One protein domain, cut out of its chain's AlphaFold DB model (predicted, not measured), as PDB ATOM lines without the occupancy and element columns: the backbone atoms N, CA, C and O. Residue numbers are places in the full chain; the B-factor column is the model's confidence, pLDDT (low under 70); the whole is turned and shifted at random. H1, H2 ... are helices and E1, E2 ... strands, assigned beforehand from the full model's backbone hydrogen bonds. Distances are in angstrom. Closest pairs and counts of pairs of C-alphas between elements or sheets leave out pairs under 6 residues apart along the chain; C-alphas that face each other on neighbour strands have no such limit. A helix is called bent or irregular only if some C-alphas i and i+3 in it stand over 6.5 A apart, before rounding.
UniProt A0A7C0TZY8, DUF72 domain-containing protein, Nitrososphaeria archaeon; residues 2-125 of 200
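Overview. This is residues 2 to 125 of the 200 residues of the protein "DUF72 domain-containing protein" of Nitrososphaeria archaeon (UniProt A0A7C0TZY8). A small wall of three parallel strands has H6 over its edge strand E3, with H4 packed beside H6, while H3 grazes the wall. The short helices H1 and H2, in a loop-rich stretch before H3, lie farthest from the middle, at the side away from H6. The 124 printed residues hold six named helices and three named strands, in the order H1 H2 H3 E1 H4 E2 H5 H6 E3; the sheet's order is E1 E2 E3, and the class is mostly helix. The whole is compact, with a radius of gyration of the C-alphas of 14.0 A and spans of 38 by 32 by 26 A.

Arrangement. H1, residues 14 to 18, and H2, residues 25 to 30, are apart. H2 and H3, residues 38 to 53, only just touch and only at the corner, with 3 pairs of C-alphas within 8 A, the closest being Arg 30 and Glu 39 at 6.2 A. E1, residues 58 to 62, and E2, residues 90 to 94, are parallel neighbours at 24 degrees; N 61 and O 92 are 2.7 A apart. E2 and E3, residues 115 to 117, are parallel at 35 degrees, with N 93 and O 116 2.9 A apart. H3 only grazes this sheet, with residues 44 to 51. H4, residues 71 to 83, only just touches H6, residues 103 to 112, with 3 pairs of C-alphas within 8 A, through residues 74 to 78 of H4 alone; Asp 78 and Leu 109 have the closest C-alphas, 6.5 A apart, at a shallow tilt of 20 degrees, the same way. H6 is on the sheet at a height of 7.3 A, along the strands, and only just over E3, on which 3 of its C-alphas fall. E1, H4, E2 and E2, H5, H6, E3 are strand-helix-strand units, parallel neighbour strands joined through helices, with right-handed crossovers; H5 is residues 97 to 101. Every O i to N i+4 pair is within hydrogen-bond range in H3, H4 and H6; H1 has 0 of 1, H2 0 of 2 and H5 0 of 1, against 2 of 2, 2 of 3 and 1 of 2 O i to N i+3 pairs.

Along the chain. H1 begins at C-alpha 14, (164.648, 198.596, 254.717). H3 is 22.7 A long, H4 18.3 A, H6 13.8 A, E2 13.2 A and E1 12.5 A. H2 is irregular, with C-alphas 26 and 29 7.5 A apart, and H5 only just, with C-alphas 97 and 100 6.9 A apart. E3 ends at C-alpha 117, (152.078, 199.005, 232.624).

Size, cuts and confidence. The C-alphas farthest apart, those of Ser 26 and Phe 122, are 40.8 A apart. The printed part has no cut, no link is long, and no printed residue is under 70 in pLDDT.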
ATOM      1  N   LYS A   2     149.587 193.279 245.779       96.06
ATOM      2  CA  LYS A   2     150.981 193.694 245.529       96.06
ATOM      3  C   LYS A   2     151.915 192.528 245.853       96.06
ATOM      4  O   LYS A   2     151.826 191.990 246.951       96.06
ATOM      5  N   ALA A   3     152.811 192.202 244.926       96.12
ATOM      6  CA  ALA A   3     153.775 191.120 245.076       96.12
ATOM      7  C   ALA A   3     154.707 191.325 246.279       96.12
ATOM      8  O   ALA A   3     154.990 192.462 246.691       96.12
ATOM      9  N   TRP A   4     155.227 190.221 246.820       93.62
ATOM     10  CA  TRP A   4     156.184 190.272 247.917       93.62
ATOM     11  C   TRP A   4     157.456 191.018 247.495       93.62
ATOM     12  O   TRP A   4     158.065 190.746 246.462       93.62
ATOM     13  N   GLN A   5     157.885 191.980 248.316       93.00
ATOM     14  CA  GLN A   5     159.014 192.853 247.983       93.00
ATOM     15  C   GLN A   5     160.352 192.126 247.854       93.00
ATOM     16  O   GLN A   5     161.257 192.717 247.274       93.00
ATOM     17  N   ALA A   6     160.489 190.883 248.328       92.44
ATOM     18  CA  ALA A   6     161.697 190.091 248.097       92.44
ATOM     19  C   ALA A   6     162.025 189.933 246.603       92.44
ATOM     20  O   ALA A   6     163.194 189.859 246.249       92.44
ATOM     21  N   ILE A   7     161.002 189.994 245.742       95.50
ATOM     22  CA  ILE A   7     161.118 189.890 244.284       95.50
ATOM     23  C   ILE A   7     161.780 191.130 243.665       95.50
ATOM     24  O   ILE A   7     162.491 191.062 242.658       95.50
ATOM     25  N   THR A   8     161.553 192.300 244.270       94.94
ATOM     26  CA  THR A   8     161.912 193.597 243.678       94.94
ATOM     27  C   THR A   8     162.931 194.398 244.475       94.94
ATOM     28  O   THR A   8     163.599 195.251 243.900       94.94
ATOM     29  N   HIS A   9     163.096 194.137 245.768       93.31
ATOM     30  CA  HIS A   9     163.995 194.869 246.655       93.31
ATOM     31  C   HIS A   9     165.103 193.934 247.151       93.31
ATOM     32  O   HIS A   9     164.783 192.862 247.662       93.31
ATOM     33  N   PRO A  10     166.387 194.320 247.056       90.94
ATOM     34  CA  PRO A  10     167.477 193.501 247.576       90.94
ATOM     35  C   PRO A  10     167.449 193.453 249.115       90.94
ATOM     36  O   PRO A  10     166.891 194.368 249.732       90.94
ATOM     37  N   PRO A  11     168.101 192.466 249.761       87.88
ATOM     38  CA  PRO A  11     168.132 192.325 251.224       87.88
ATOM     39  C   PRO A  11     168.739 193.508 251.990       87.88
ATOM     40  O   PRO A  11     168.499 193.669 253.184       87.88
ATOM     41  N   SER A  12     169.483 194.383 251.309       85.19
ATOM     42  CA  SER A  12     169.954 195.663 251.854       85.19
ATOM     43  C   SER A  12     168.843 196.710 252.032       85.19
ATOM     44  O   SER A  12     169.046 197.721 252.704       85.19
ATOM     45  N   SER A  13     167.660 196.496 251.448       84.75
ATOM     46  CA  SER A  13     166.532 197.422 251.530       84.75
ATOM     47  C   SER A  13     165.859 197.397 252.915       84.75
ATOM     48  O   SER A  13     165.722 196.328 253.515       84.75
ATOM     49  N   PRO A  14     165.337 198.537 253.423       82.25
ATOM     50  CA  PRO A  14     164.648 198.596 254.717       82.25
ATOM     51  C   PRO A  14     163.464 197.632 254.881       82.25
ATOM     52  O   PRO A  14     163.071 197.341 256.010       82.25
ATOM     53  N   THR A  15     162.884 197.161 253.776       80.25
ATOM     54  CA  THR A  15     161.719 196.267 253.741       80.25
ATOM     55  C   THR A  15     162.028 194.894 254.337       80.25
ATOM     56  O   THR A  15     161.198 194.339 255.052       80.25
ATOM     57  N   TRP A  16     163.251 194.392 254.149       81.88
ATOM     58  CA  TRP A  16     163.692 193.098 254.673       81.88
ATOM     59  C   TRP A  16     163.824 193.085 256.192       81.88
ATOM     60  O   TRP A  16     163.459 192.101 256.831       81.88
ATOM     61  N   ARG A  17     164.240 194.209 256.797       73.12
ATOM     62  CA  ARG A  17     164.312 194.338 258.263       73.12
ATOM     63  C   ARG A  17     162.958 194.112 258.933       73.12
ATOM     64  O   ARG A  17     162.907 193.577 260.031       73.12
ATOM     65  N   ARG A  18     161.868 194.509 258.270       72.94
ATOM     66  CA  ARG A  18     160.497 194.340 258.776       72.94
ATOM     67  C   ARG A  18     159.919 192.953 258.497       72.94
ATOM     68  O   ARG A  18     158.932 192.593 259.120       72.94
ATOM     69  N   ALA A  19     160.514 192.193 257.577       76.25
ATOM     70  CA  ALA A  19     160.027 190.872 257.189       76.25
ATOM     71  C   ALA A  19     160.402 189.768 258.193       76.25
ATOM     72  O   ALA A  19     159.899 188.659 258.078       76.25
ATOM     73  N   GLY A  20     161.310 190.037 259.141       75.62
ATOM     74  CA  GLY A  20     161.783 189.037 260.109       75.62
ATOM     75  C   GLY A  20     162.638 187.917 259.498       75.62
ATOM     76  O   GLY A  20     163.001 186.973 260.194       75.62
ATOM     77  N   ILE A  21     162.989 188.019 258.214       80.62
ATOM     78  CA  ILE A  21     163.750 187.008 257.473       80.62
ATOM     79  C   ILE A  21     165.235 187.365 257.504       80.62
ATOM     80  O   ILE A  21     165.635 188.452 257.085       80.62
ATOM     81  N   LYS A  22     166.067 186.431 257.975       80.31
ATOM     82  CA  LYS A  22     167.528 186.554 257.943       80.31
ATOM     83  C   LYS A  22     168.068 185.892 256.681       80.31
ATOM     84  O   LYS A  22     168.037 184.673 256.558       80.31
ATOM     85  N   VAL A  23     168.591 186.699 255.764       83.69
ATOM     86  CA  VAL A  23     169.299 186.210 254.577       83.69
ATOM     87  C   VAL A  23     170.803 186.213 254.873       83.69
ATOM     88  O   VAL A  23     171.310 187.214 255.382       83.69
ATOM     89  N   PRO A  24     171.550 185.132 254.596       85.50
ATOM     90  CA  PRO A  24     173.009 185.161 254.655       85.50
ATOM     91  C   PRO A  24     173.577 186.176 253.656       85.50
ATOM     92  O   PRO A  24     173.091 186.264 252.531       85.50
ATOM     93  N   LYS A  25     174.643 186.906 254.021       84.06
ATOM     94  CA  LYS A  25     175.274 187.898 253.124       84.06
ATOM     95  C   LYS A  25     175.675 187.309 251.765       84.06
ATOM     96  O   LYS A  25     175.559 187.998 250.760       84.06
ATOM     97  N   SER A  26     176.072 186.037 251.731       86.81
ATOM     98  CA  SER A  26     176.418 185.293 250.510       86.81
ATOM     99  C   SER A  26     175.258 185.086 249.530       86.81
ATOM    100  O   SER A  26     175.495 184.627 248.423       86.81
ATOM    101  N   LYS A  27     174.014 185.388 249.926       86.25
ATOM    102  CA  LYS A  27     172.819 185.289 249.076       86.25
ATOM    103  C   LYS A  27     172.170 186.648 248.786       86.25
ATOM    104  O   LYS A  27     171.056 186.694 248.275       86.25
ATOM    105  N   TYR A  28     172.803 187.767 249.147       86.31
ATOM    106  CA  TYR A  28     172.195 189.098 248.988       86.31
ATOM    107  C   TYR A  28     171.954 189.482 247.526       86.31
ATOM    108  O   TYR A  28     170.968 190.142 247.203       86.31
ATOM    109  N   ASP A  29     172.852 189.059 246.653       87.25
ATOM    110  CA  ASP A  29     172.777 189.203 245.205       87.25
ATOM    111  C   ASP A  29     171.740 188.272 244.558       87.25
ATOM    112  O   ASP A  29     171.343 188.512 243.423       87.25
ATOM    113  N   ARG A  30     171.232 187.270 245.285       90.69
ATOM    114  CA  ARG A  30     170.242 186.304 244.785       90.69
ATOM    115  C   ARG A  30     168.783 186.748 244.941       90.69
ATOM    116  O   ARG A  30     167.899 186.027 244.497       90.69
ATOM    117  N   TYR A  31     168.508 187.918 245.521       91.88
ATOM    118  CA  TYR A  31     167.147 188.443 245.717       91.88
ATOM    119  C   TYR A  31     166.965 189.853 245.151       91.88
ATOM    120  O   TYR A  31     167.907 190.649 245.095       91.88
ATOM    121  N   GLY A  32     165.720 190.207 244.832       94.81
ATOM    122  CA  GLY A  32     165.340 191.547 244.407       94.81
ATOM    123  C   GLY A  32     165.680 191.842 242.950       94.81
ATOM    124  O   GLY A  32     166.255 191.019 242.242       94.81
ATOM    125  N   PHE A  33     165.322 193.052 242.505       96.44
ATOM    126  CA  PHE A  33     165.636 193.560 241.161       96.44
ATOM    127  C   PHE A  33     165.226 192.631 240.015       96.44
ATOM    128  O   PHE A  33     165.861 192.638 238.966       96.44
ATOM    129  N   LEU A  34     164.170 191.833 240.214       97.62
ATOM    130  CA  LEU A  34     163.710 190.869 239.214       97.62
ATOM    131  C   LEU A  34     164.852 189.982 238.705       97.62
ATOM    132  O   LEU A  34     164.865 189.593 237.546       97.62
ATOM    133  N   ARG A  35     165.854 189.690 239.542       96.25
ATOM    134  CA  ARG A  35     166.931 188.792 239.134       96.25
ATOM    135  C   ARG A  35     166.332 187.417 238.843       96.25
ATOM    136  O   ARG A  35     165.522 186.950 239.646       96.25
ATOM    137  N   PRO A  36     166.696 186.763 237.734       94.94
ATOM    138  CA  PRO A  36     166.192 185.440 237.377       94.94
ATOM    139  C   PRO A  36     166.974 184.345 238.121       94.94
ATOM    140  O   PRO A  36     167.490 183.401 237.532       94.94
ATOM    141  N   THR A  37     167.118 184.510 239.432       96.69
ATOM    142  CA  THR A  37     167.762 183.559 240.340       96.69
ATOM    143  C   THR A  37     166.709 182.666 240.977       96.69
ATOM    144  O   THR A  37     165.566 183.078 241.174       96.69
ATOM    145  N   GLU A  38     167.110 181.454 241.354       95.81
ATOM    146  CA  GLU A  38     166.242 180.466 242.003       95.81
ATOM    147  C   GLU A  38     165.479 181.048 243.201       95.81
ATOM    148  O   GLU A  38     164.259 180.980 243.242       95.81
ATOM    149  N   GLU A  39     166.153 181.751 244.113       94.88
ATOM    150  CA  GLU A  39     165.529 182.347 245.299       94.88
ATOM    151  C   GLU A  39     164.486 183.418 244.969       94.88
ATOM    152  O   GLU A  39     163.492 183.586 245.681       94.88
ATOM    153  N   ASN A  40     164.714 184.179 243.902       95.19
ATOM    154  CA  ASN A  40     163.797 185.230 243.494       95.19
ATOM    155  C   ASN A  40     162.571 184.637 242.781       95.19
ATOM    156  O   ASN A  40     161.459 185.147 242.940       95.19
ATOM    157  N   LEU A  41     162.762 183.533 242.050       97.06
ATOM    158  CA  LEU A  41     161.684 182.732 241.471       97.06
ATOM    159  C   LEU A  41     160.883 182.005 242.562       97.06
ATOM    160  O   LEU A  41     159.660 182.049 242.535       97.06
ATOM    161  N   GLU A  42     161.522 181.446 243.589       95.94
ATOM    162  CA  GLU A  42     160.834 180.888 244.764       95.94
ATOM    163  C   GLU A  42     159.992 181.945 245.497       95.94
ATOM    164  O   GLU A  42     158.873 181.673 245.941       95.94
ATOM    165  N   ALA A  43     160.504 183.176 245.624       95.31
ATOM    166  CA  ALA A  43     159.740 184.286 246.190       95.31
ATOM    167  C   ALA A  43     158.503 184.627 245.338       95.31
ATOM    168  O   ALA A  43     157.455 184.998 245.886       95.31
ATOM    169  N   TRP A  44     158.604 184.479 244.014       97.69
ATOM    170  CA  TRP A  44     157.463 184.585 243.113       97.69
ATOM    171  C   TRP A  44     156.472 183.434 243.284       97.69
ATOM    172  O   TRP A  44     155.286 183.705 243.427       97.69
ATOM    173  N   GLU A  45     156.923 182.184 243.369       97.62
ATOM    174  CA  GLU A  45     156.032 181.031 243.560       97.62
ATOM    175  C   GLU A  45     155.202 181.158 244.849       97.62
ATOM    176  O   GLU A  45     153.981 181.010 244.818       97.62
ATOM    177  N   LYS A  46     155.818 181.597 245.955       96.44
ATOM    178  CA  LYS A  46     155.096 181.926 247.202       96.44
ATOM    179  C   LYS A  46     154.098 183.070 247.024       96.44
ATOM    180  O   LYS A  46     153.020 183.071 247.615       96.44
ATOM    181  N   THR A  47     154.443 184.072 246.216       97.06
ATOM    182  CA  THR A  47     153.514 185.161 245.881       97.06
ATOM    183  C   THR A  47     152.326 184.628 245.080       97.06
ATOM    184  O   THR A  47     151.187 185.001 245.363       97.06
ATOM    185  N   LEU A  48     152.572 183.730 244.125       97.69
ATOM    186  CA  LEU A  48     151.549 183.119 243.286       97.69
ATOM    187  C   LEU A  48     150.600 182.232 244.105       97.69
ATOM    188  O   LEU A  48     149.391 182.296 243.899       97.69
ATOM    189  N   GLU A  49     151.101 181.481 245.087       97.12
ATOM    190  CA  GLU A  49     150.271 180.740 246.050       97.12
ATOM    191  C   GLU A  49     149.284 181.656 246.787       97.12
ATOM    192  O   GLU A  49     148.091 181.351 246.864       97.12
ATOM    193  N   ILE A  50     149.747 182.817 247.262       96.75
ATOM    194  CA  ILE A  50     148.877 183.806 247.913       96.75
ATOM    195  C   ILE A  50     147.866 184.367 246.909       96.75
ATOM    196  O   ILE A  50     146.684 184.483 247.237       96.75
ATOM    197  N   CYS A  51     148.295 184.682 245.680       97.38
ATOM    198  CA  CYS A  51     147.392 185.125 244.618       97.38
ATOM    199  C   CYS A  51     146.278 184.103 244.356       97.38
ATOM    200  O   CYS A  51     145.117 184.502 244.274       97.38
ATOM    201  N   ARG A  52     146.602 182.805 244.291       95.56
ATOM    202  CA  ARG A  52     145.618 181.722 244.131       95.56
ATOM    203  C   ARG A  52     144.649 181.674 245.308       95.56
ATOM    204  O   ARG A  52     143.439 181.687 245.094       95.56
ATOM    205  N   ALA A  53     145.166 181.678 246.537       96.50
ATOM    206  CA  ALA A  53     144.351 181.588 247.750       96.50
ATOM    207  C   ALA A  53     143.319 182.722 247.850       96.50
ATOM    208  O   ALA A  53     142.175 182.492 248.237       96.50
ATOM    209  N   MET A  54     143.696 183.939 247.444       95.94
ATOM    210  CA  MET A  54     142.801 185.099 247.464       95.94
ATOM    211  C   MET A  54     142.035 185.335 246.155       95.94
ATOM    212  O   MET A  54     141.312 186.325 246.058       95.94
ATOM    213  N   LYS A  55     142.218 184.472 245.143       96.19
ATOM    214  CA  LYS A  55     141.672 184.641 243.784       96.19
ATOM    215  C   LYS A  55     142.006 186.017 243.184       96.19
ATOM    216  O   LYS A  55     141.145 186.704 242.641       96.19
ATOM    217  N   ALA A  56     143.257 186.454 243.333       96.31
ATOM    218  CA  ALA A  56     143.708 187.736 242.803       96.31
ATOM    219  C   ALA A  56     143.713 187.717 241.271       96.31
ATOM    220  O   ALA A  56     144.450 186.945 240.669       96.31
ATOM    221  N   GLU A  57     142.965 188.629 240.654       97.19
ATOM    222  CA  GLU A  57     143.003 188.822 239.200       97.19
ATOM    223  C   GLU A  57     144.316 189.467 238.745       97.19
ATOM    224  O   GLU A  57     144.900 189.037 237.761       97.19
ATOM    225  N   VAL A  58     144.804 190.478 239.481       98.31
ATOM    226  CA  VAL A  58     146.046 191.195 239.152       98.31
ATOM    227  C   VAL A  58     147.046 191.144 240.307       98.31
ATOM    228  O   VAL A  58     146.721 191.508 241.449       98.31
ATOM    229  N   CYS A  59     148.293 190.785 239.999       98.38
ATOM    230  CA  CYS A  59     149.444 190.910 240.890       98.38
ATOM    231  C   CYS A  59     150.377 192.034 240.423       98.38
ATOM    232  O   CYS A  59     150.956 191.981 239.340       98.38
ATOM    233  N   VAL A  60     150.516 193.077 241.246       98.62
ATOM    234  CA  VAL A  60     151.345 194.246 240.947       98.62
ATOM    235  C   VAL A  60     152.753 194.056 241.500       98.62
ATOM    236  O   VAL A  60     152.965 194.043 242.716       98.62
ATOM    237  N   ILE A  61     153.723 193.995 240.601       98.50
ATOM    238  CA  ILE A  61     155.156 193.993 240.862       98.50
ATOM    239  C   ILE A  61     155.647 195.438 240.753       98.50
ATOM    240  O   ILE A  61     155.724 196.010 239.673       98.50
ATOM    241  N   GLN A  62     155.976 196.056 241.886       97.69
ATOM    242  CA  GLN A  62     156.544 197.408 241.919       97.69
ATOM    243  C   GLN A  62     158.048 197.332 242.163       97.69
ATOM    244  O   GLN A  62     158.474 196.852 243.223       97.69
ATOM    245  N   THR A  63     158.841 197.841 241.223       97.06
ATOM    246  CA  THR A  63     160.297 197.939 241.373       97.06
ATOM    247  C   THR A  63     160.698 199.288 241.983       97.06
ATOM    248  O   THR A  63     160.043 200.299 241.731       97.06
ATOM    249  N   PRO A  64     161.724 199.334 242.854       94.88
ATOM    250  CA  PRO A  64     162.176 200.580 243.475       94.88
ATOM    251  C   PRO A  64     162.952 201.454 242.483       94.88
ATOM    252  O   PRO A  64     163.475 200.951 241.499       94.88
ATOM    253  N   ALA A  65     163.135 202.742 242.791       93.75
ATOM    254  CA  ALA A  65     163.934 203.648 241.951       93.75
ATOM    255  C   ALA A  65     165.399 203.197 241.768       93.75
ATOM    256  O   ALA A  65     166.008 203.500 240.750       93.75
ATOM    257  N   ALA A  66     165.948 202.445 242.731       94.44
ATOM    258  CA  ALA A  66     167.277 201.839 242.624       94.44
ATOM    259  C   ALA A  66     167.364 200.757 241.529       94.44
ATOM    260  O   ALA A  66     168.445 200.487 241.017       94.44
ATOM    261  N   PHE A  67     166.231 200.165 241.137       96.19
ATOM    262  CA  PHE A  67     166.117 199.373 239.916       96.19
ATOM    263  C   PHE A  67     165.875 200.322 238.737       96.19
ATOM    264  O   PHE A  67     164.792 200.333 238.161       96.19
ATOM    265  N   GLY A  68     166.843 201.187 238.433       96.88
ATOM    266  CA  GLY A  68     166.768 202.112 237.297       96.88
ATOM    267  C   GLY A  68     166.982 201.406 235.955       96.88
ATOM    268  O   GLY A  68     167.412 200.253 235.915       96.88
ATOM    269  N   TYR A  69     166.710 202.096 234.849       97.81
ATOM    270  CA  TYR A  69     167.020 201.582 233.518       97.81
ATOM    271  C   TYR A  69     168.533 201.383 233.351       97.81
ATOM    272  O   TYR A  69     169.313 202.327 233.449       97.81
ATOM    273  N   THR A  70     168.930 200.141 233.089       98.12
ATOM    274  CA  THR A  70     170.272 199.737 232.654       98.12
ATOM    275  C   THR A  70     170.124 198.507 231.764       98.12
ATOM    276  O   THR A  70     169.122 197.791 231.851       98.12
ATOM    277  N   SER A  71     171.131 198.198 230.946       98.00
ATOM    278  CA  SER A  71     171.122 196.970 230.137       98.00
ATOM    279  C   SER A  71     171.002 195.704 230.995       98.00
ATOM    280  O   SER A  71     170.408 194.724 230.561       98.00
ATOM    281  N   GLU A  72     171.546 195.713 232.215       97.69
ATOM    282  CA  GLU A  72     171.409 194.606 233.168       97.69
ATOM    283  C   GLU A  72     169.976 194.480 233.690       97.69
ATOM    284  O   GLU A  72     169.385 193.409 233.587       97.69
ATOM    285  N   ASN A  73     169.382 195.569 234.185       98.19
ATOM    286  CA  ASN A  73     168.027 195.547 234.735       98.19
ATOM    287  C   ASN A  73     166.976 195.242 233.660       98.19
ATOM    288  O   ASN A  73     166.003 194.544 233.938       98.19
ATOM    289  N   LEU A  74     167.196 195.696 232.423       98.50
ATOM    290  CA  LEU A  74     166.388 195.313 231.266       98.50
ATOM    291  C   LEU A  74     166.439 193.801 231.015       98.50
ATOM    292  O   LEU A  74     165.387 193.183 230.873       98.50
ATOM    293  N   ARG A  75     167.636 193.196 231.011       98.50
ATOM    294  CA  ARG A  75     167.788 191.738 230.864       98.50
ATOM    295  C   ARG A  75     167.163 190.972 232.026       98.50
ATOM    296  O   ARG A  75     166.481 189.986 231.779       98.50
ATOM    297  N   ASN A  76     167.355 191.436 233.261       98.31
ATOM    298  CA  ASN A  76     166.772 190.812 234.449       98.31
ATOM    299  C   ASN A  76     165.240 190.799 234.360       98.31
ATOM    300  O   ASN A  76     164.635 189.739 234.480       98.31
ATOM    301  N   ALA A  77     164.618 191.948 234.064       98.44
ATOM    302  CA  ALA A  77     163.170 192.037 233.884       98.44
ATOM    303  C   ALA A  77     162.675 191.121 232.752       98.44
ATOM    304  O   ALA A  77     161.721 190.373 232.955       98.44
ATOM    305  N   ASP A  78     163.340 191.143 231.591       98.69
ATOM    306  CA  ASP A  78     162.974 190.308 230.440       98.69
ATOM    307  C   ASP A  78     163.014 188.811 230.774       98.69
ATOM    308  O   ASP A  78     162.049 188.088 230.527       98.69
ATOM    309  N   GLN A  79     164.112 188.351 231.380       98.50
ATOM    310  CA  GLN A  79     164.295 186.948 231.749       98.50
ATOM    311  C   GLN A  79     163.326 186.526 232.851       98.50
ATOM    312  O   GLN A  79     162.708 185.467 232.749       98.50
ATOM    313  N   PHE A  80     163.136 187.354 233.878       98.56
ATOM    314  CA  PHE A  80     162.212 187.063 234.967       98.56
ATOM    315  C   PHE A  80     160.778 186.909 234.456       98.56
ATOM    316  O   PHE A  80     160.155 185.877 234.692       98.56
ATOM    317  N   PHE A  81     160.270 187.878 233.690       98.31
ATOM    318  CA  PHE A  81     158.904 187.827 233.166       98.31
ATOM    319  C   PHE A  81     158.666 186.710 232.148       98.31
ATOM    320  O   PHE A  81     157.535 186.225 232.053       98.31
ATOM    321  N   SER A  82     159.719 186.282 231.444       97.94
ATOM    322  CA  SER A  82     159.694 185.106 230.570       97.94
ATOM    323  C   SER A  82     159.679 183.779 231.333       97.94
ATOM    324  O   SER A  82     159.274 182.771 230.763       97.94
ATOM    325  N   THR A  83     160.178 183.754 232.573       97.56
ATOM    326  CA  THR A  83     160.401 182.515 233.338       97.56
ATOM    327  C   THR A  83     159.263 182.220 234.309       97.56
ATOM    328  O   THR A  83     158.935 181.061 234.548       97.56
ATOM    329  N   ILE A  84     158.663 183.257 234.898       97.69
ATOM    330  CA  ILE A  84     157.647 183.074 235.932       97.69
ATOM    331  C   ILE A  84     156.379 182.391 235.408       97.69
ATOM    332  O   ILE A  84     155.837 182.743 234.359       97.69
ATOM    333  N   ARG A  85     155.838 181.471 236.208       94.94
ATOM    334  CA  ARG A  85     154.479 180.953 236.015       94.94
ATOM    335  C   ARG A  85     153.464 181.997 236.457       94.94
ATOM    336  O   ARG A  85     153.696 182.709 237.428       94.94
ATOM    337  N   ARG A  86     152.335 182.096 235.766       93.56
ATOM    338  CA  ARG A  86     151.305 183.108 236.066       93.56
ATOM    339  C   ARG A  86     149.936 182.510 236.333       93.56
ATOM    340  O   ARG A  86     149.111 183.150 236.977       93.56
ATOM    341  N   ASP A  87     149.710 181.286 235.864       88.38
ATOM    342  CA  ASP A  87     148.392 180.668 235.771       88.38
ATOM    343  C   ASP A  87     147.382 181.659 235.164       88.38
ATOM    344  O   ASP A  87     147.589 182.129 234.050       88.38
ATOM    345  N   ASN A  88     146.341 182.031 235.915       89.50
ATOM    346  CA  ASN A  88     145.311 182.991 235.507       89.50
ATOM    347  C   ASN A  88     145.515 184.398 236.100       89.50
ATOM    348  O   ASN A  88     144.599 185.217 236.074       89.50
ATOM    349  N   VAL A  89     146.676 184.676 236.702       97.44
ATOM    350  CA  VAL A  89     146.960 185.959 237.354       97.44
ATOM    351  C   VAL A  89     147.599 186.912 236.350       97.44
ATOM    352  O   VAL A  89     148.712 186.685 235.876       97.44
ATOM    353  N   LEU A  90     146.924 188.025 236.077       98.19
ATOM    354  CA  LEU A  90     147.473 189.106 235.268       98.19
ATOM    355  C   LEU A  90     148.599 189.808 236.030       98.19
ATOM    356  O   LEU A  90     148.501 190.084 237.232       98.19
ATOM    357  N   ILE A  91     149.672 190.148 235.324       98.56
ATOM    358  CA  ILE A  91     150.830 190.808 235.921       98.56
ATOM    359  C   ILE A  91     150.778 192.294 235.609       98.56
ATOM    360  O   ILE A  91     150.695 192.701 234.454       98.56
ATOM    361  N   GLY A  92     150.854 193.115 236.653       98.69
ATOM    362  CA  GLY A  92     151.059 194.550 236.524       98.69
ATOM    363  C   GLY A  92     152.467 194.934 236.948       98.69
ATOM    364  O   GLY A  92     152.865 194.632 238.070       98.69
ATOM    365  N   TRP A  93     153.217 195.632 236.101       98.75
ATOM    366  CA  TRP A  93     154.535 196.147 236.458       98.75
ATOM    367  C   TRP A  93     154.491 197.662 236.663       98.75
ATOM    368  O   TRP A  93     154.066 198.410 235.786       98.75
ATOM    369  N   GLU A  94     154.922 198.106 237.845       98.38
ATOM    370  CA  GLU A  94     155.021 199.517 238.226       98.38
ATOM    371  C   GLU A  94     156.503 199.904 238.391       98.38
ATOM    372  O   GLU A  94     157.036 199.832 239.511       98.38
ATOM    373  N   PRO A  95     157.197 200.284 237.301       97.19
ATOM    374  CA  PRO A  95     158.573 200.741 237.379       97.19
ATOM    375  C   PRO A  95     158.685 202.134 238.009       97.19
ATOM    376  O   PRO A  95     157.846 203.017 237.816       97.19
ATOM    377  N   ARG A  96     159.762 202.349 238.768       93.75
ATOM    378  CA  ARG A  96     160.093 203.628 239.420       93.75
ATOM    379  C   ARG A  96     161.480 204.097 238.986       93.75
ATOM    380  O   ARG A  96     162.277 203.311 238.493       93.75
ATOM    381  N   GLY A  97     161.795 205.369 239.221       92.31
ATOM    382  CA  GLY A  97     163.093 205.935 238.841       92.31
ATOM    383  C   GLY A  97     163.196 206.197 237.338       92.31
ATOM    384  O   GLY A  97     162.217 206.613 236.716       92.31
ATOM    385  N   THR A  98     164.374 205.951 236.762       96.31
ATOM    386  CA  THR A  98     164.743 206.398 235.402       96.31
ATOM    387  C   THR A  98     163.980 205.710 234.267       96.31
ATOM    388  O   THR A  98     164.010 206.184 233.141       96.31
ATOM    389  N   TRP A  99     163.210 204.646 234.525       97.06
ATOM    390  CA  TRP A  99     162.396 203.970 233.498       97.06
ATOM    391  C   TRP A  99     161.418 204.886 232.748       97.06
ATOM    392  O   TRP A  99     161.040 204.583 231.620       97.06
ATOM    393  N   ARG A 100     161.022 206.015 233.342       92.88
ATOM    394  CA  ARG A 100     160.140 207.001 232.694       92.88
ATOM    395  C   ARG A 100     160.780 207.754 231.542       92.88
ATOM    396  O   ARG A 100     160.062 208.276 230.700       92.88
ATOM    397  N   GLU A 101     162.101 207.796 231.509       95.38
ATOM    398  CA  GLU A 101     162.874 208.364 230.404       95.38
ATOM    399  C   GLU A 101     163.094 207.317 229.294       95.38
ATOM    400  O   GLU A 101     163.606 207.636 228.227       95.38
ATOM    401  N   HIS A 102     162.665 206.067 229.518       97.56
ATOM    402  CA  HIS A 102     162.887 204.920 228.634       97.56
ATOM    403  C   HIS A 102     161.590 204.142 228.360       97.56
ATOM    404  O   HIS A 102     161.564 202.906 228.376       97.56
ATOM    405  N   LEU A 103     160.495 204.865 228.107       97.62
ATOM    406  CA  LEU A 103     159.164 204.279 227.920       97.62
ATOM    407  C   LEU A 103     159.077 203.291 226.750       97.62
ATOM    408  O   LEU A 103     158.307 202.341 226.848       97.62
ATOM    409  N   ASP A 104     159.895 203.429 225.707       98.19
ATOM    410  CA  ASP A 104     159.943 202.452 224.608       98.19
ATOM    411  C   ASP A 104     160.398 201.069 225.088       98.19
ATOM    412  O   ASP A 104     159.869 200.041 224.664       98.19
ATOM    413  N   SER A 105     161.344 201.029 226.031       98.44
ATOM    414  CA  SER A 105     161.801 199.773 226.636       98.44
ATOM    415  C   SER A 105     160.748 199.185 227.571       98.44
ATOM    416  O   SER A 105     160.540 197.973 227.568       98.44
ATOM    417  N   VAL A 106     160.046 200.037 228.332       98.56
ATOM    418  CA  VAL A 106     158.907 199.610 229.161       98.56
ATOM    419  C   VAL A 106     157.802 199.029 228.283       98.56
ATOM    420  O   VAL A 106     157.334 197.930 228.557       98.56
ATOM    421  N   LYS A 107     157.434 199.719 227.197       98.56
ATOM    422  CA  LYS A 107     156.443 199.260 226.221       98.56
ATOM    423  C   LYS A 107     156.833 197.907 225.642       98.56
ATOM    424  O   LYS A 107     156.045 196.973 225.703       98.56
ATOM    425  N   LYS A 108     158.069 197.782 225.148       98.50
ATOM    426  CA  LYS A 108     158.572 196.538 224.558       98.50
ATOM    427  C   LYS A 108     158.499 195.365 225.533       98.50
ATOM    428  O   LYS A 108     158.056 194.295 225.134       98.50
ATOM    429  N   LEU A 109     158.920 195.552 226.787       98.56
ATOM    430  CA  LEU A 109     158.805 194.516 227.818       98.56
ATOM    431  C   LEU A 109     157.345 194.172 228.103       98.56
ATOM    432  O   LEU A 109     156.994 192.996 228.127       98.56
ATOM    433  N   CYS A 110     156.508 195.188 228.316       98.62
ATOM    434  CA  CYS A 110     155.113 194.983 228.662       98.62
ATOM    435  C   CYS A 110     154.352 194.244 227.563       98.62
ATOM    436  O   CYS A 110     153.650 193.286 227.856       98.62
ATOM    437  N   ASP A 111     154.535 194.634 226.307       98.44
ATOM    438  CA  ASP A 111     153.838 194.011 225.185       98.44
ATOM    439  C   ASP A 111     154.384 192.614 224.880       98.44
ATOM    440  O   ASP A 111     153.606 191.693 224.650       98.44
ATOM    441  N   LYS A 112     155.715 192.425 224.925       98.44
ATOM    442  CA  LYS A 112     156.348 191.109 224.716       98.44
ATOM    443  C   LYS A 112     155.820 190.070 225.700       98.44
ATOM    444  O   LYS A 112     155.670 188.906 225.342       98.44
ATOM    445  N   HIS A 113     155.605 190.490 226.941       98.19
ATOM    446  CA  HIS A 113     155.279 189.599 228.042       98.19
ATOM    447  C   HIS A 113     153.821 189.668 228.459       98.19
ATOM    448  O   HIS A 113     153.520 189.065 229.475       98.19
ATOM    449  N   ASP A 114     152.941 190.376 227.754       97.69
ATOM    450  CA  ASP A 114     151.543 190.586 228.161       97.69
ATOM    451  C   ASP A 114     151.410 191.076 229.623       97.69
ATOM    452  O   ASP A 114     150.840 190.430 230.503       97.69
ATOM    453  N   ILE A 115     152.062 192.202 229.918       98.44
ATOM    454  CA  ILE A 115     152.103 192.835 231.239       98.44
ATOM    455  C   ILE A 115     151.413 194.192 231.171       98.44
ATOM    456  O   ILE A 115     151.632 194.999 230.265       98.44
ATOM    457  N   ILE A 116     150.629 194.490 232.201       98.75
ATOM    458  CA  ILE A 116     149.996 195.792 232.380       98.75
ATOM    459  C   ILE A 116     151.056 196.793 232.859       98.75
ATOM    460  O   ILE A 116     151.648 196.611 233.927       98.75
ATOM    461  N   HIS A 117     151.271 197.888 232.127       98.69
ATOM    462  CA  HIS A 117     152.078 199.005 232.624       98.69
ATOM    463  C   HIS A 117     151.262 199.797 233.648       98.69
ATOM    464  O   HIS A 117     150.385 200.596 233.295       98.69
ATOM    465  N   VAL A 118     151.548 199.544 234.925       98.69
ATOM    466  CA  VAL A 118     150.889 200.176 236.066       98.69
ATOM    467  C   VAL A 118     151.516 201.544 236.301       98.69
ATOM    468  O   VAL A 118     152.720 201.648 236.541       98.69
ATOM    469  N   VAL A 119     150.700 202.595 236.284       97.75
ATOM    470  CA  VAL A 119     151.175 203.985 236.384       97.75
ATOM    471  C   VAL A 119     150.377 204.791 237.398       97.75
ATOM    472  O   VAL A 119     149.229 204.475 237.699       97.75
ATOM    473  N   ASP A 120     150.974 205.873 237.894       97.12
ATOM    474  CA  ASP A 120     150.182 207.005 238.369       97.12
ATOM    475  C   ASP A 120     149.806 207.849 237.141       97.12
ATOM    476  O   ASP A 120     150.709 208.414 236.507       97.12
ATOM    477  N   PRO A 121     148.517 207.930 236.774       96.88
ATOM    478  CA  PRO A 121     148.102 208.570 235.533       96.88
ATOM    479  C   PRO A 121     148.327 210.086 235.529       96.88
ATOM    480  O   PRO A 121     148.386 210.694 234.463       96.88
ATOM    481  N   PHE A 122     148.506 210.709 236.698       95.75
ATOM    482  CA  PHE A 122     148.873 212.122 236.785       95.75
ATOM    483  C   PHE A 122     150.365 212.369 236.540       95.75
ATOM    484  O   PHE A 122     150.793 213.521 236.480       95.75
ATOM    485  N   ARG A 123     151.172 211.307 236.416       92.06
ATOM    486  CA  ARG A 123     152.630 211.394 236.241       92.06
ATOM    487  C   ARG A 123     153.117 210.780 234.935       92.06
ATOM    488  O   ARG A 123     154.148 211.207 234.427       92.06
ATOM    489  N   SER A 124     152.434 209.765 234.415       92.75
ATOM    490  CA  SER A 124     152.802 209.117 233.156       92.75
ATOM    491  C   SER A 124     151.593 208.442 232.517       92.75
ATOM    492  O   SER A 124     150.712 207.939 233.215       92.75
ATOM    493  N   LYS A 125     151.571 208.401 231.184       94.69
ATOM    494  CA  LYS A 125     150.597 207.616 230.426       94.69
ATOM    495  C   LYS A 125     151.046 206.152 230.387       94.69
ATOM    496  O   LYS A 125     152.231 205.864 230.220       94.69
TER     497      LYS A 125